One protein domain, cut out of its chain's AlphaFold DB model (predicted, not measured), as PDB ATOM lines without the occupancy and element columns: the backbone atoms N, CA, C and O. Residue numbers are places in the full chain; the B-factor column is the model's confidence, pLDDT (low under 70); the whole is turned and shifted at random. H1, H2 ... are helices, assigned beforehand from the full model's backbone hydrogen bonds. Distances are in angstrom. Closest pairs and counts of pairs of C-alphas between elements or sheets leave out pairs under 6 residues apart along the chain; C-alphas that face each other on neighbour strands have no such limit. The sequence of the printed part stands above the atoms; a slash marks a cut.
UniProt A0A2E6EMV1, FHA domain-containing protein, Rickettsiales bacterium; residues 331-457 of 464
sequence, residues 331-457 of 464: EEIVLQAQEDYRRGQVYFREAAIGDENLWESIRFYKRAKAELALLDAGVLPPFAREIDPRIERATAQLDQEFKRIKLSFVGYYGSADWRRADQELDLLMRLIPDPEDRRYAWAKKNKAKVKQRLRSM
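This is residues 331 to 457 of the 464 residues of the protein "FHA domain-containing protein" of Rickettsiales bacterium (UniProt A0A2E6EMV1). A rod in which two helical hairpins, H1 with H2 and H4 with H5, follow each other along the long helix H3, H2 and H4 packing on it. The printed part has 127 residues, 99 of them in five named helices, H1 to H5 in order along the chain, with no named strand; its class is all helix, and the helices form an up-and-down bundle, each running against the one before it. The whole is loose, radius of gyration of the C-alphas 18.3 A, spanning 63 by 23 by 18 A.

H1, residues 331 to 349, begins with C-alpha 331 at (236.901, 176.911, 148.956). H2 is residues 357 to 372; H3, 384 to 414, is 45.7 A long; H4 is 418 to 431; H5, 438 to 456, ends with C-alpha 456 at (198.098, 206.272, 184.552).

H2 touches H1, closest C-alphas Ser 361 and Gly 344, 4.1 A. H3 touches H4, closest C-alphas Phe 409 and Ala 421, 4.8 A. O i to N i+4 pairs are within hydrogen-bond range throughout H1, H2 and H4, 25 of 27 in H3, 14 of 15 in H5.

The printed part has no cut; the link H2 to H3 is long. No printed residue is under 70 in pLDDT.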
ATOM      1  N   GLU A 331     237.934 176.627 149.960       93.12
ATOM      2  CA  GLU A 331     236.901 176.911 148.956       93.12
ATOM      3  C   GLU A 331     235.500 176.979 149.581       93.12
ATOM      4  O   GLU A 331     234.757 177.932 149.334       93.12
ATOM      5  N   GLU A 332     235.147 176.024 150.445       94.75
ATOM      6  CA  GLU A 332     233.859 176.012 151.149       94.75
ATOM      7  C   GLU A 332     233.671 177.257 152.028       94.75
ATOM      8  O   GLU A 332     232.583 177.845 152.068       94.75
ATOM      9  N   ILE A 333     234.733 177.699 152.708       95.00
ATOM     10  CA  ILE A 333     234.710 178.923 153.518       95.00
ATOM     11  C   ILE A 333     234.536 180.157 152.642       95.00
ATOM     12  O   ILE A 333     233.709 181.018 152.956       95.00
ATOM     13  N   VAL A 334     235.281 180.256 151.537       95.75
ATOM     14  CA  VAL A 334     235.156 181.380 150.601       95.75
ATOM     15  C   VAL A 334     233.742 181.446 150.023       95.75
ATOM     16  O   VAL A 334     233.155 182.531 149.999       95.75
ATOM     17  N   LEU A 335     233.162 180.312 149.623       96.38
ATOM     18  CA  LEU A 335     231.792 180.234 149.109       96.38
ATOM     19  C   LEU A 335     230.765 180.684 150.155       96.38
ATOM     20  O   LEU A 335     229.881 181.493 149.854       96.38
ATOM     21  N   GLN A 336     230.900 180.221 151.401       97.19
ATOM     22  CA  GLN A 336     230.011 180.626 152.488       97.19
ATOM     23  C   GLN A 336     230.131 182.128 152.788       97.19
ATOM     24  O   GLN A 336     229.115 182.827 152.888       97.19
ATOM     25  N   ALA A 337     231.358 182.649 152.859       98.00
ATOM     26  CA  ALA A 337     231.617 184.071 153.046       98.00
ATOM     27  C   ALA A 337     231.043 184.919 151.901       98.00
ATOM     28  O   ALA A 337     230.499 186.000 152.142       98.00
ATOM     29  N   GLN A 338     231.137 184.439 150.659       98.31
ATOM     30  CA  GLN A 338     230.616 185.124 149.480       98.31
ATOM     31  C   GLN A 338     229.084 185.192 149.486       98.31
ATOM     32  O   GLN A 338     228.519 186.239 149.158       98.31
ATOM     33  N   GLU A 339     228.397 184.122 149.892       96.69
ATOM     34  CA  GLU A 339     226.936 184.129 150.020       96.69
ATOM     35  C   GLU A 339     226.471 185.078 151.133       96.69
ATOM     36  O   GLU A 339     225.541 185.863 150.926       96.69
ATOM     37  N   ASP A 340     227.143 185.084 152.287       97.62
ATOM     38  CA  ASP A 340     226.842 186.035 153.362       97.62
ATOM     39  C   ASP A 340     227.101 187.479 152.923       97.62
ATOM     40  O   ASP A 340     226.264 188.359 153.134       97.62
ATOM     41  N   TYR A 341     228.209 187.728 152.224       98.44
ATOM     42  CA  TYR A 341     228.508 189.029 151.641       98.44
ATOM     43  C   TYR A 341     227.404 189.492 150.678       98.44
ATOM     44  O   TYR A 341     226.909 190.618 150.790       98.44
ATOM     45  N   ARG A 342     226.957 188.611 149.775       97.69
ATOM     46  CA  ARG A 342     225.883 188.886 148.811       97.69
ATOM     47  C   ARG A 342     224.558 189.187 149.512       97.69
ATOM     48  O   ARG A 342     223.873 190.137 149.134       97.69
ATOM     49  N   ARG A 343     224.202 188.435 150.557       91.62
ATOM     50  CA  ARG A 343     223.015 188.719 151.382       91.62
ATOM     51  C   ARG A 343     223.115 190.083 152.049       91.62
ATOM     52  O   ARG A 343     222.165 190.859 151.968       91.62
ATOM     53  N   GLY A 344     224.273 190.417 152.619       96.69
ATOM     54  CA  GLY A 344     224.532 191.742 153.181       96.69
ATOM     55  C   GLY A 344     224.295 192.867 152.168       96.69
ATOM     56  O   GLY A 344     223.673 193.877 152.500       96.69
ATOM     57  N   GLN A 345     224.710 192.677 150.911       97.06
ATOM     58  CA  GLN A 345     224.463 193.640 149.830       97.06
ATOM     59  C   GLN A 345     222.979 193.796 149.483       97.06
ATOM     60  O   GLN A 345     222.542 194.922 149.236       97.06
ATOM     61  N   VAL A 346     222.218 192.696 149.452       89.44
ATOM     62  CA  VAL A 346     220.769 192.720 149.190       89.44
ATOM     63  C   VAL A 346     220.052 193.497 150.291       89.44
ATOM     64  O   VAL A 346     219.408 194.500 149.995       89.44
ATOM     65  N   TYR A 347     220.266 193.130 151.558       94.38
ATOM     66  CA  TYR A 347     219.666 193.833 152.694       94.38
ATOM     67  C   TYR A 347     220.044 195.317 152.726       94.38
ATOM     68  O   TYR A 347     219.192 196.172 152.941       94.38
ATOM     69  N   PHE A 348     221.305 195.653 152.443       95.44
ATOM     70  CA  PHE A 348     221.733 197.050 152.404       95.44
ATOM     71  C   PHE A 348     221.054 197.844 151.276       95.44
ATOM     72  O   PHE A 348     220.674 198.996 151.471       95.44
ATOM     73  N   ARG A 349     220.883 197.245 150.090       91.81
ATOM     74  CA  ARG A 349     220.171 197.875 148.964       91.81
ATOM     75  C   ARG A 349     218.699 198.113 149.293       91.81
ATOM     76  O   ARG A 349     218.133 199.119 148.881       91.81
ATOM     77  N   GLU A 350     218.107 197.194 150.041       86.94
ATOM     78  CA  GLU A 350     216.699 197.200 150.430       86.94
ATOM     79  C   GLU A 350     216.467 197.856 151.799       86.94
ATOM     80  O   GLU A 350     215.396 197.711 152.382       86.94
ATOM     81  N   ALA A 351     217.440 198.618 152.313       85.69
ATOM     82  CA  ALA A 351     217.375 199.271 153.621       85.69
ATOM     83  C   ALA A 351     216.145 200.178 153.819       85.69
ATOM     84  O   ALA A 351     215.721 200.391 154.946       85.69
ATOM     85  N   ALA A 352     215.566 200.705 152.736       78.56
ATOM     86  CA  ALA A 352     214.361 201.534 152.786       78.56
ATOM     87  C   ALA A 352     213.042 200.731 152.812       78.56
ATOM     88  O   ALA A 352     211.979 201.329 152.954       78.56
ATOM     89  N   ILE A 353     213.095 199.407 152.617       76.50
ATOM     90  CA  ILE A 353     211.913 198.534 152.515       76.50
ATOM     91  C   ILE A 353     211.566 197.914 153.872       76.50
ATOM     92  O   ILE A 353     210.402 197.920 154.265       76.50
ATOM     93  N   GLY A 354     212.562 197.364 154.566       78.75
ATOM     94  CA  GLY A 354     212.407 196.735 155.879       78.75
ATOM     95  C   GLY A 354     213.176 197.505 156.941       78.75
ATOM     96  O   GLY A 354     214.334 197.861 156.722       78.75
ATOM     97  N   ASP A 355     212.551 197.732 158.097       85.44
ATOM     98  CA  ASP A 355     213.165 198.484 159.195       85.44
ATOM     99  C   ASP A 355     214.443 197.783 159.693       85.44
ATOM    100  O   ASP A 355     215.440 198.427 159.994       85.44
ATOM    101  N   GLU A 356     214.452 196.452 159.730       91.62
ATOM    102  CA  GLU A 356     215.564 195.613 160.180       91.62
ATOM    103  C   GLU A 356     216.698 195.465 159.151       91.62
ATOM    104  O   GLU A 356     217.784 194.991 159.490       91.62
ATOM    105  N   ASN A 357     216.485 195.867 157.895       89.62
ATOM    106  CA  ASN A 357     217.386 195.520 156.794       89.62
ATOM    107  C   ASN A 357     218.796 196.103 156.974       89.62
ATOM    108  O   ASN A 357     219.791 195.456 156.637       89.62
ATOM    109  N   LEU A 358     218.924 197.290 157.576       94.81
ATOM    110  CA  LEU A 358     220.235 197.835 157.938       94.81
ATOM    111  C   LEU A 358     220.956 196.945 158.956       94.81
ATOM    112  O   LEU A 358     222.141 196.656 158.782       94.81
ATOM    113  N   TRP A 359     220.253 196.471 159.985       96.44
ATOM    114  CA  TRP A 359     220.822 195.574 160.988       96.44
ATOM    115  C   TRP A 359     221.206 194.219 160.389       96.44
ATOM    116  O   TRP A 359     222.328 193.752 160.602       96.44
ATOM    117  N   GLU A 360     220.331 193.633 159.569       96.25
ATOM    118  CA  GLU A 360     220.603 192.374 158.871       96.25
ATOM    119  C   GLU A 360     221.817 192.495 157.950       96.25
ATOM    120  O   GLU A 360     222.695 191.630 157.965       96.25
ATOM    121  N   SER A 361     221.945 193.605 157.216       98.06
ATOM    122  CA  SER A 361     223.109 193.832 156.360       98.06
ATOM    123  C   SER A 361     224.423 193.801 157.149       98.06
ATOM    124  O   SER A 361     225.362 193.102 156.763       98.06
ATOM    125  N   ILE A 362     224.473 194.476 158.304       98.31
ATOM    126  CA  ILE A 362     225.643 194.494 159.193       98.31
ATOM    127  C   ILE A 362     225.933 193.087 159.713       98.31
ATOM    128  O   ILE A 362     227.095 192.676 159.746       98.31
ATOM    129  N   ARG A 363     224.899 192.345 160.121       98.00
ATOM    130  CA  ARG A 363     225.037 190.974 160.623       98.00
ATOM    131  C   ARG A 363     225.645 190.055 159.567       98.00
ATOM    132  O   ARG A 363     226.603 189.346 159.872       98.00
ATOM    133  N   PHE A 364     225.138 190.098 158.337       98.44
ATOM    134  CA  PHE A 364     225.649 189.292 157.230       98.44
ATOM    135  C   PHE A 364     227.083 189.666 156.847       98.44
ATOM    136  O   PHE A 364     227.921 188.779 156.706       98.44
ATOM    137  N   TYR A 365     227.424 190.956 156.781       98.69
ATOM    138  CA  TYR A 365     228.811 191.363 156.537       98.69
ATOM    139  C   TYR A 365     229.766 190.915 157.653       98.69
ATOM    140  O   TYR A 365     230.865 190.442 157.369       98.69
ATOM    141  N   LYS A 366     229.357 191.017 158.925       98.44
ATOM    142  CA  LYS A 366     230.157 190.523 160.058       98.44
ATOM    143  C   LYS A 366     230.345 189.011 160.015       98.44
ATOM    144  O   LYS A 366     231.426 188.537 160.349       98.44
ATOM    145  N   ARG A 367     229.319 188.268 159.591       98.31
ATOM    146  CA  ARG A 367     229.409 186.822 159.386       98.31
ATOM    147  C   ARG A 367     230.398 186.490 158.268       98.31
ATOM    148  O   ARG A 367     231.333 185.749 158.528       98.31
ATOM    149  N   ALA A 368     230.294 187.138 157.105       98.44
ATOM    150  CA  ALA A 368     231.266 186.982 156.018       98.44
ATOM    151  C   ALA A 368     232.706 187.284 156.472       98.44
ATOM    152  O   ALA A 368     233.630 186.541 156.154       98.44
ATOM    153  N   LYS A 369     232.907 188.341 157.271       98.31
ATOM    154  CA  LYS A 369     234.216 188.657 157.862       98.31
ATOM    155  C   LYS A 369     234.725 187.549 158.789       98.31
ATOM    156  O   LYS A 369     235.915 187.255 158.775       98.31
ATOM    157  N   ALA A 370     233.848 186.980 159.615       97.19
ATOM    158  CA  ALA A 370     234.206 185.917 160.548       97.19
ATOM    159  C   ALA A 370     234.596 184.621 159.823       97.19
ATOM    160  O   ALA A 370     235.568 183.996 160.228       97.19
ATOM    161  N   GLU A 371     233.901 184.272 158.736       95.88
ATOM    162  CA  GLU A 371     234.265 183.145 157.864       95.88
ATOM    163  C   GLU A 371     235.676 183.340 157.287       95.88
ATOM    164  O   GLU A 371     236.550 182.498 157.465       95.88
ATOM    165  N   LEU A 372     235.949 184.502 156.684       96.12
ATOM    166  CA  LEU A 372     237.259 184.790 156.088       96.12
ATOM    167  C   LEU A 372     238.401 184.884 157.111       96.12
ATOM    168  O   LEU A 372     239.559 184.721 156.742       96.12
ATOM    169  N   ALA A 373     238.101 185.126 158.390       95.44
ATOM    170  CA  ALA A 373     239.106 185.139 159.452       95.44
ATOM    171  C   ALA A 373     239.672 183.741 159.777       95.44
ATOM    172  O   ALA A 373     240.626 183.640 160.552       95.44
ATOM    173  N   LEU A 374     239.086 182.676 159.218       93.62
ATOM    174  CA  LEU A 374     239.592 181.305 159.317       93.62
ATOM    175  C   LEU A 374     240.710 181.003 158.308       93.62
ATOM    176  O   LEU A 374     241.434 180.029 158.510       93.62
ATOM    177  N   LEU A 375     240.845 181.829 157.264       91.75
ATOM    178  CA  LEU A 375     241.792 181.656 156.163       91.75
ATOM    179  C   LEU A 375     243.097 182.423 156.403       91.75
ATOM    180  O   LEU A 375     243.130 183.441 157.102       91.75
ATOM    181  N   ASP A 376     244.166 181.980 155.743       89.94
ATOM    182  CA  ASP A 376     245.417 182.729 155.683       89.94
ATOM    183  C   ASP A 376     245.298 183.957 154.765       89.94
ATOM    184  O   ASP A 376     244.605 183.958 153.746       89.94
ATOM    185  N   ALA A 377     246.036 185.024 155.093       87.81
ATOM    186  CA  ALA A 377     245.934 186.311 154.396       87.81
ATOM    187  C   ALA A 377     246.237 186.238 152.884       87.81
ATOM    188  O   ALA A 377     245.728 187.059 152.123       87.81
ATOM    189  N   GLY A 378     247.050 185.268 152.447       88.69
ATOM    190  CA  GLY A 378     247.392 185.055 151.035       88.69
ATOM    191  C   GLY A 378     246.284 184.405 150.199       88.69
ATOM    192  O   GLY A 378     246.359 184.451 148.976       88.69
ATOM    193  N   VAL A 379     245.262 183.836 150.846       89.62
ATOM    194  CA  VAL A 379     244.162 183.089 150.207       89.62
ATOM    195  C   VAL A 379     242.862 183.912 150.184       89.62
ATOM    196  O   VAL A 379     241.846 183.498 149.629       89.62
ATOM    197  N   LEU A 380     242.871 185.120 150.762       94.44
ATOM    198  CA  LEU A 380     241.675 185.952 150.865       94.44
ATOM    199  C   LEU A 380     241.138 186.382 149.485       94.44
ATOM    200  O   LEU A 380     241.882 186.930 148.665       94.44
ATOM    201  N   PRO A 381     239.823 186.239 149.238       96.38
ATOM    202  CA  PRO A 381     239.221 186.625 147.971       96.38
ATOM    203  C   PRO A 381     239.166 188.159 147.811       96.38
ATOM    204  O   PRO A 381     239.068 188.889 148.803       96.38
ATOM    205  N   PRO A 382     239.117 188.696 146.573       96.50
ATOM    206  CA  PRO A 382     239.142 190.142 146.334       96.50
ATOM    207  C   PRO A 382     238.033 190.945 147.026       96.50
ATOM    208  O   PRO A 382     238.244 192.116 147.332       96.50
ATOM    209  N   PHE A 383     236.862 190.347 147.283       96.75
ATOM    210  CA  PHE A 383     235.752 191.028 147.964       96.75
ATOM    211  C   PHE A 383     235.996 191.226 149.468       96.75
ATOM    212  O   PHE A 383     235.337 192.068 150.074       96.75
ATOM    213  N   ALA A 384     236.959 190.515 150.071       97.75
ATOM    214  CA  ALA A 384     237.293 190.632 151.492       97.75
ATOM    215  C   ALA A 384     237.595 192.087 151.891       97.75
ATOM    216  O   ALA A 384     237.131 192.568 152.926       97.75
ATOM    217  N   ARG A 385     238.291 192.826 151.014       96.88
ATOM    218  CA  ARG A 385     238.650 194.243 151.216       96.88
ATOM    219  C   ARG A 385     237.452 195.198 151.225       96.88
ATOM    220  O   ARG A 385     237.579 196.327 151.683       96.88
ATOM    221  N   GLU A 386     236.302 194.777 150.699       97.50
ATOM    222  CA  GLU A 386     235.083 195.594 150.659       97.50
ATOM    223  C   GLU A 386     234.214 195.432 151.911       97.50
ATOM    224  O   GLU A 386     233.329 196.257 152.143       97.50
ATOM    225  N   ILE A 387     234.432 194.383 152.712       98.19
ATOM    226  CA  ILE A 387     233.550 194.045 153.833       98.19
ATOM    227  C   ILE A 387     233.593 195.129 154.913       98.19
ATOM    228  O   ILE A 387     232.541 195.620 155.323       98.19
ATOM    229  N   ASP A 388     234.784 195.549 155.340       98.31
ATOM    230  CA  ASP A 388     234.933 196.539 156.413       98.31
ATOM    231  C   ASP A 388     234.323 197.907 156.066       98.31
ATOM    232  O   ASP A 388     233.457 198.366 156.819       98.31
ATOM    233  N   PRO A 389     234.619 198.516 154.900       98.38
ATOM    234  CA  PRO A 389     233.956 199.751 154.483       98.38
ATOM    235  C   PRO A 389     232.425 199.638 154.421       98.38
ATOM    236  O   PRO A 389     231.707 200.610 154.669       98.38
ATOM    237  N   ARG A 390     231.887 198.456 154.093       98.12
ATOM    238  CA  ARG A 390     230.435 198.226 154.072       98.12
ATOM    239  C   ARG A 390     229.840 198.087 155.464       98.12
ATOM    240  O   ARG A 390     228.770 198.647 155.694       98.12
ATOM    241  N   ILE A 391     230.520 197.404 156.386       98.44
ATOM    242  CA  ILE A 391     230.122 197.356 157.800       98.44
ATOM    243  C   ILE A 391     230.082 198.774 158.365       98.44
ATOM    244  O   ILE A 391     229.085 199.150 158.982       98.44
ATOM    245  N   GLU A 392     231.127 199.569 158.128       97.50
ATOM    246  CA  GLU A 392     231.207 200.958 158.583       97.50
ATOM    247  C   GLU A 392     230.055 201.795 158.025       97.50
ATOM    248  O   GLU A 392     229.329 202.440 158.783       97.50
ATOM    249  N   ARG A 393     229.819 201.722 156.709       96.38
ATOM    250  CA  ARG A 393     228.737 202.458 156.047       96.38
ATOM    251  C   ARG A 393     227.353 202.063 156.563       96.38
ATOM    252  O   ARG A 393     226.544 202.942 156.852       96.38
ATOM    253  N   ALA A 394     227.070 200.767 156.674       96.69
ATOM    254  CA  ALA A 394     225.783 200.280 157.163       96.69
ATOM    255  C   ALA A 394     225.563 200.639 158.637       96.69
ATOM    256  O   ALA A 394     224.476 201.080 159.011       96.69
ATOM    257  N   THR A 395     226.609 200.552 159.462       96.62
ATOM    258  CA  THR A 395     226.561 200.965 160.872       96.62
ATOM    259  C   THR A 395     226.285 202.460 161.004       96.62
ATOM    260  O   THR A 395     225.423 202.849 161.791       96.62
ATOM    261  N   ALA A 396     226.945 203.299 160.200       92.25
ATOM    262  CA  ALA A 396     226.722 204.741 160.204       92.25
ATOM    263  C   ALA A 396     225.278 205.113 159.821       92.25
ATOM    264  O   ALA A 396     224.679 205.976 160.463       92.25
ATOM    265  N   GLN A 397     224.698 204.440 158.820       93.88
ATOM    266  CA  GLN A 397     223.292 204.639 158.446       93.88
ATOM    267  C   GLN A 397     222.332 204.182 159.550       93.88
ATOM    268  O   GLN A 397     221.406 204.911 159.898       93.88
ATOM    269  N   LEU A 398     222.587 203.023 160.166       95.81
ATOM    270  CA  LEU A 398     221.787 202.531 161.290       95.81
ATOM    271  C   LEU A 398     221.827 203.495 162.488       95.81
ATOM    272  O   LEU A 398     220.806 203.744 163.129       95.81
ATOM    273  N   ASP A 399     222.995 204.072 162.783       91.56
ATOM    274  CA  ASP A 399     223.151 205.081 163.835       91.56
ATOM    275  C   ASP A 399     222.407 206.383 163.520       91.56
ATOM    276  O   ASP A 399     221.867 207.019 164.431       91.56
ATOM    277  N   GLN A 400     222.365 206.788 162.251       88.50
ATOM    278  CA  GLN A 400     221.601 207.952 161.814       88.50
ATOM    279  C   GLN A 400     220.095 207.731 162.000       88.50
ATOM    280  O   GLN A 400     219.435 208.581 162.603       88.50
ATOM    281  N   GLU A 401     219.570 206.575 161.586       90.81
ATOM    282  CA  GLU A 401     218.159 206.227 161.793       90.81
ATOM    283  C   GLU A 401     217.811 206.133 163.279       90.81
ATOM    284  O   GLU A 401     216.825 206.723 163.729       90.81
ATOM    285  N   PHE A 402     218.674 205.502 164.083       94.81
ATOM    286  CA  PHE A 402     218.502 205.474 165.533       94.81
ATOM    287  C   PHE A 402     218.401 206.887 166.120       94.81
ATOM    288  O   PHE A 402     217.506 207.152 166.922       94.81
ATOM    289  N   LYS A 403     219.300 207.806 165.732       88.31
ATOM    290  CA  LYS A 403     219.279 209.199 166.208       88.31
ATOM    291  C   LYS A 403     217.985 209.906 165.807       88.31
ATOM    292  O   LYS A 403     217.369 210.526 166.670       88.31
ATOM    293  N   ARG A 404     217.551 209.772 164.550       90.81
ATOM    294  CA  ARG A 404     216.321 210.387 164.022       90.81
ATOM    295  C   ARG A 404     215.078 209.939 164.795       90.81
ATOM    296  O   ARG A 404     214.295 210.764 165.267       90.81
ATOM    297  N   ILE A 405     214.915 208.632 164.973       91.25
ATOM    298  CA  ILE A 405     213.751 208.051 165.656       91.25
ATOM    299  C   ILE A 405     213.800 208.366 167.157       91.25
ATOM    300  O   ILE A 405     212.808 208.784 167.754       91.25
ATOM    301  N   LYS A 406     214.981 208.263 167.785       92.50
ATOM    302  CA  LYS A 406     215.186 208.672 169.184       92.50
ATOM    303  C   LYS A 406     214.791 210.128 169.413       92.50
ATOM    304  O   LYS A 406     214.230 210.448 170.462       92.50
ATOM    305  N   LEU A 407     215.110 211.003 168.468       85.62
ATOM    306  CA  LEU A 407     214.801 212.420 168.555       85.62
ATOM    307  C   LEU A 407     213.290 212.674 168.475       85.62
ATOM    308  O   LEU A 407     212.749 213.379 169.329       85.62
ATOM    309  N   SER A 408     212.616 212.002 167.542       84.81
ATOM    310  CA  SER A 408     211.149 212.005 167.410       84.81
ATOM    311  C   SER A 408     210.481 211.512 168.703       84.81
ATOM    312  O   SER A 408     209.602 212.173 169.261       84.81
ATOM    313  N   PHE A 409     210.985 210.412 169.282       94.75
ATOM    314  CA  PHE A 409     210.544 209.917 170.590       94.75
ATOM    315  C   PHE A 409     210.668 210.980 171.687       94.75
ATOM    316  O   PHE A 409     209.724 211.173 172.451       94.75
ATOM    317  N   VAL A 410     211.823 211.650 171.801       89.06
ATOM    318  CA  VAL A 410     212.033 212.683 172.830       89.06
ATOM    319  C   VAL A 410     211.009 213.801 172.671       89.06
ATOM    320  O   VAL A 410     210.460 214.271 173.669       89.06
ATOM    321  N   GLY A 411     210.721 214.176 171.428       81.00
ATOM    322  CA  GLY A 411     209.679 215.123 171.077       81.00
ATOM    323  C   GLY A 411     208.310 214.765 171.637       81.00
ATOM    324  O   GLY A 411     207.761 215.490 172.472       81.00
ATOM    325  N   TYR A 412     207.797 213.607 171.221       89.31
ATOM    326  CA  TYR A 412     206.492 213.097 171.646       89.31
ATOM    327  C   TYR A 412     206.412 212.833 173.146       89.31
ATOM    328  O   TYR A 412     205.410 213.130 173.796       89.31
ATOM    329  N   TYR A 413     207.494 212.319 173.729       88.31
ATOM    330  CA  TYR A 413     207.587 212.126 175.167       88.31
ATOM    331  C   TYR A 413     207.514 213.472 175.898       88.31
ATOM    332  O   TYR A 413     206.789 213.618 176.878       88.31
ATOM    333  N   GLY A 414     208.224 214.491 175.419       83.06
ATOM    334  CA  GLY A 414     208.146 215.821 176.000       83.06
ATOM    335  C   GLY A 414     206.726 216.384 175.943       83.06
ATOM    336  O   GLY A 414     206.302 217.033 176.894       83.06
ATOM    337  N   SER A 415     206.005 216.207 174.829       80.94
ATOM    338  CA  SER A 415     204.683 216.827 174.595       80.94
ATOM    339  C   SER A 415     203.526 216.050 175.223       80.94
ATOM    340  O   SER A 415     202.366 216.396 175.021       80.94
ATOM    341  N   ALA A 416     203.841 215.017 176.008       89.19
ATOM    342  CA  ALA A 416     202.886 214.088 176.595       89.19
ATOM    343  C   ALA A 416     202.043 213.296 175.576       89.19
ATOM    344  O   ALA A 416     201.051 212.667 175.960       89.19
ATOM    345  N   ASP A 417     202.468 213.230 174.309       89.56
ATOM    346  CA  ASP A 417     201.918 212.291 173.330       89.56
ATOM    347  C   ASP A 417     202.538 210.901 173.533       89.56
ATOM    348  O   ASP A 417     203.373 210.403 172.774       89.56
ATOM    349  N   TRP A 418     202.120 210.249 174.619       94.12
ATOM    350  CA  TRP A 418     202.645 208.941 175.007       94.12
ATOM    351  C   TRP A 418     202.333 207.843 173.984       94.12
ATOM    352  O   TRP A 418     203.003 206.817 173.994       94.12
ATOM    353  N   ARG A 419     201.323 208.020 173.120       94.31
ATOM    354  CA  ARG A 419     200.979 207.019 172.100       94.31
ATOM    355  C   ARG A 419     201.992 207.037 170.967       94.31
ATOM    356  O   ARG A 419     202.528 205.982 170.643       94.31
ATOM    357  N   ARG A 420     202.299 208.216 170.418       93.81
ATOM    358  CA  ARG A 420     203.337 208.340 169.385       93.81
ATOM    359  C   ARG A 420     204.719 208.003 169.932       93.81
ATOM    360  O   ARG A 420     205.455 207.255 169.303       93.81
ATOM    361  N   ALA A 421     205.028 208.427 171.160       94.69
ATOM    362  CA  ALA A 421     206.271 208.033 171.820       94.69
ATOM    363  C   ALA A 421     206.422 206.499 171.935       94.69
ATOM    364  O   ALA A 421     207.527 205.980 171.796       94.69
ATOM    365  N   ASP A 422     205.335 205.756 172.183       97.25
ATOM    366  CA  ASP A 422     205.370 204.286 172.236       97.25
ATOM    367  C   ASP A 422     205.667 203.659 170.862       97.25
ATOM    368  O   ASP A 422     206.438 202.698 170.795       97.25
ATOM    369  N   GLN A 423     205.106 204.233 169.791       96.62
ATOM    370  CA  GLN A 423     205.302 203.800 168.400       96.62
ATOM    371  C   GLN A 423     206.746 204.012 167.926       96.62
ATOM    372  O   GLN A 423     207.333 203.096 167.353       96.62
ATOM    373  N   GLU A 424     207.355 205.164 168.227       96.81
ATOM    374  CA  GLU A 424     208.770 205.422 167.903       96.81
ATOM    375  C   GLU A 424     209.700 204.404 168.583       96.81
ATOM    376  O   GLU A 424     210.683 203.938 168.009       96.81
ATOM    377  N   LEU A 425     209.377 203.995 169.813       97.88
ATOM    378  CA  LEU A 425     210.150 202.979 170.526       97.88
ATOM    379  C   LEU A 425     209.953 201.571 169.947       97.88
ATOM    380  O   LEU A 425     210.909 200.799 169.940       97.88
ATOM    381  N   ASP A 426     208.755 201.235 169.455       97.19
ATOM    382  CA  ASP A 426     208.535 199.987 168.707       97.19
ATOM    383  C   ASP A 426     209.327 199.965 167.403       97.19
ATOM    384  O   ASP A 426     209.894 198.935 167.044       97.19
ATOM    385  N   LEU A 427     209.399 201.098 166.703       95.81
ATOM    386  CA  LEU A 427     210.217 201.233 165.504       95.81
ATOM    387  C   LEU A 427     211.707 201.026 165.818       95.81
ATOM    388  O   LEU A 427     212.346 200.217 165.154       95.81
ATOM    389  N   LEU A 428     212.247 201.649 166.874       97.25
ATOM    390  CA  LEU A 428     213.642 201.422 167.291       97.25
ATOM    391  C   LEU A 428     213.952 199.957 167.605       97.25
ATOM    392  O   LEU A 428     215.044 199.480 167.306       97.25
ATOM    393  N   MET A 429     213.015 199.257 168.245       97.00
ATOM    394  CA  MET A 429     213.195 197.855 168.615       97.00
ATOM    395  C   MET A 429     213.130 196.911 167.407       97.00
ATOM    396  O   MET A 429     213.764 195.862 167.449       97.00
ATOM    397  N   ARG A 430     212.403 197.281 166.342       95.56
ATOM    398  CA  ARG A 430     212.393 196.553 165.060       95.56
ATOM    399  C   ARG A 430     213.626 196.860 164.211       95.56
ATOM    400  O   ARG A 430     214.203 195.944 163.647       95.56
ATOM    401  N   LEU A 431     214.072 198.117 164.202       95.44
ATOM    402  CA  LEU A 431     215.291 198.565 163.519       95.44
ATOM    403  C   LEU A 431     216.555 197.870 164.056       95.44
ATOM    404  O   LEU A 431     217.498 197.627 163.308       95.44
ATOM    405  N   ILE A 432     216.603 197.575 165.361       96.94
ATOM    406  CA  ILE A 432     217.758 196.957 166.032       96.94
ATOM    407  C   ILE A 432     217.266 195.774 166.876       96.94
ATOM    408  O   ILE A 432     217.154 195.910 168.094       96.94
ATOM    409  N   PRO A 433     216.963 194.614 166.273       95.56
ATOM    410  CA  PRO A 433     216.374 193.464 166.963       95.56
ATOM    411  C   PRO A 433     217.408 192.654 167.775       95.56
ATOM    412  O   PRO A 433     217.388 191.426 167.780       95.56
ATOM    413  N   ASP A 434     218.310 193.333 168.487       95.12
ATOM    414  CA  ASP A 434     219.361 192.724 169.308       95.12
ATOM    415  C   ASP A 434     219.237 193.169 170.778       95.12
ATOM    416  O   ASP A 434     219.522 194.328 171.094       95.12
ATOM    417  N   PRO A 435     218.839 192.268 171.699       93.81
ATOM    418  CA  PRO A 435     218.739 192.559 173.127       93.81
ATOM    419  C   PRO A 435     220.026 193.064 173.786       93.81
ATOM    420  O   PRO A 435     219.931 193.806 174.770       93.81
ATOM    421  N   GLU A 436     221.189 192.685 173.255       93.94
ATOM    422  CA  GLU A 436     222.500 193.049 173.795       93.94
ATOM    423  C   GLU A 436     222.982 194.415 173.273       93.94
ATOM    424  O   GLU A 436     223.895 195.028 173.842       93.94
ATOM    425  N   ASP A 437     222.340 194.959 172.232       95.12
ATOM    426  CA  ASP A 437     222.648 196.292 171.727       95.12
ATOM    427  C   ASP A 437     222.176 197.370 172.720       95.12
ATOM    428  O   ASP A 437     221.016 197.446 173.150       95.12
ATOM    429  N   ARG A 438     223.086 198.287 173.066       95.00
ATOM    430  CA  ARG A 438     222.817 199.403 173.989       95.00
ATOM    431  C   ARG A 438     221.647 200.281 173.529       95.00
ATOM    432  O   ARG A 438     220.942 200.843 174.372       95.00
ATOM    433  N   ARG A 439     221.439 200.417 172.216       95.25
ATOM    434  CA  ARG A 439     220.349 201.187 171.597       95.25
ATOM    435  C   ARG A 439     218.999 200.511 171.825       95.25
ATOM    436  O   ARG A 439     218.054 201.181 172.249       95.25
ATOM    437  N   TYR A 440     218.931 199.189 171.664       96.69
ATOM    438  CA  TYR A 440     217.739 198.403 171.982       96.69
ATOM    439  C   TYR A 440     217.422 198.446 173.480       96.69
ATOM    440  O   TYR A 440     216.290 198.735 173.876       96.69
ATOM    441  N   ALA A 441     218.429 198.251 174.339       95.44
ATOM    442  CA  ALA A 441     218.265 198.346 175.789       95.44
ATOM    443  C   ALA A 441     217.725 199.724 176.219       95.44
ATOM    444  O   ALA A 441     216.851 199.824 177.091       95.44
ATOM    445  N   TRP A 442     218.194 200.799 175.575       96.44
ATOM    446  CA  TRP A 442     217.677 202.152 175.775       96.44
ATOM    447  C   TRP A 442     216.205 202.280 175.350       96.44
ATOM    448  O   TRP A 442     215.404 202.830 176.116       96.44
ATOM    449  N   ALA A 443     215.828 201.749 174.182       97.69
ATOM    450  CA  ALA A 443     214.451 201.786 173.690       97.69
ATOM    451  C   ALA A 443     213.508 201.004 174.622       97.69
ATOM    452  O   ALA A 443     212.531 201.556 175.136       97.69
ATOM    453  N   LYS A 444     213.874 199.765 174.975       97.75
ATOM    454  CA  LYS A 444     213.139 198.900 175.912       97.75
ATOM    455  C   LYS A 444     212.902 199.581 177.264       97.75
ATOM    456  O   LYS A 444     211.782 199.570 177.784       97.75
ATOM    457  N   LYS A 445     213.934 200.220 177.831       96.50
ATOM    458  CA  LYS A 445     213.833 200.949 179.107       96.50
ATOM    459  C   LYS A 445     212.852 202.118 179.028       96.50
ATOM    460  O   LYS A 445     212.066 202.314 179.954       96.50
ATOM    461  N   ASN A 446     212.893 202.917 177.963       97.44
ATOM    462  CA  ASN A 446     211.974 204.048 177.820       97.44
ATOM    463  C   ASN A 446     210.547 203.593 177.503       97.44
ATOM    464  O   ASN A 446     209.602 204.196 178.010       97.44
ATOM    465  N   LYS A 447     210.381 202.466 176.806       97.44
ATOM    466  CA  LYS A 447     209.064 201.883 176.526       97.44
ATOM    467  C   LYS A 447     208.336 201.484 177.800       97.44
ATOM    468  O   LYS A 447     207.149 201.761 177.951       97.44
ATOM    469  N   ALA A 448     209.055 200.928 178.775       96.50
ATOM    470  CA  ALA A 448     208.489 200.642 180.093       96.50
ATOM    471  C   ALA A 448     207.934 201.907 180.783       96.50
ATOM    472  O   ALA A 448     206.834 201.871 181.339       96.50
ATOM    473  N   LYS A 449     208.644 203.042 180.692       95.06
ATOM    474  CA  LYS A 449     208.183 204.329 181.247       95.06
ATOM    475  C   LYS A 449     206.939 204.846 180.527       95.06
ATOM    476  O   LYS A 449     205.986 205.262 181.181       95.06
ATOM    477  N   VAL A 450     206.930 204.802 179.194       96.56
ATOM    478  CA  VAL A 450     205.780 205.228 178.380       96.56
ATOM    479  C   VAL A 450     204.545 204.388 178.704       96.56
ATOM    480  O   VAL A 450     203.479 204.941 178.976       96.56
ATOM    481  N   LYS A 451     204.692 203.062 178.809       95.44
ATOM    482  CA  LYS A 451     203.601 202.161 179.218       95.44
ATOM    483  C   LYS A 451     203.056 202.490 180.608       95.44
ATOM    484  O   LYS A 451     201.844 202.435 180.809       95.44
ATOM    485  N   GLN A 452     203.913 202.863 181.559       94.44
ATOM    486  CA  GLN A 452     203.468 203.323 182.878       94.44
ATOM    487  C   GLN A 452     202.626 204.606 182.771       94.44
ATOM    488  O   GLN A 452     201.556 204.678 183.375       94.44
ATOM    489  N   ARG A 453     203.058 205.586 181.964       93.44
ATOM    490  CA  ARG A 453     202.317 206.840 181.732       93.44
ATOM    491  C   ARG A 453     200.958 206.597 181.077       93.44
ATOM    492  O   ARG A 453     199.954 207.121 181.559       93.44
ATOM    493  N   LEU A 454     200.909 205.749 180.050       92.31
ATOM    494  CA  LEU A 454     199.669 205.356 179.373       92.31
ATOM    495  C   LEU A 454     198.668 204.696 180.331       92.31
ATOM    496  O   LEU A 454     197.484 205.016 180.284       92.31
ATOM    497  N   ARG A 455     199.133 203.822 181.236       91.62
ATOM    498  CA  ARG A 455     198.282 203.187 182.261       91.62
ATOM    499  C   ARG A 455     197.736 204.181 183.287       91.62
ATOM    500  O   ARG A 455     196.642 203.974 183.794       91.62
ATOM    501  N   SER A 456     198.495 205.232 183.594       86.69
ATOM    502  CA  SER A 456     198.098 206.272 184.552       86.69
ATOM    503  C   SER A 456     197.176 207.354 183.973       86.69
ATOM    504  O   SER A 456     196.717 208.207 184.728       86.69
ATOM    505  N   MET A 457     196.899 207.352 182.661       79.50
ATOM    506  CA  MET A 457     195.977 208.328 182.078       79.50
ATOM    507  C   MET A 457     194.539 208.085 182.569       79.50
ATOM    508  O   MET A 457     194.066 206.943 182.529       79.50
TER     509      MET A 457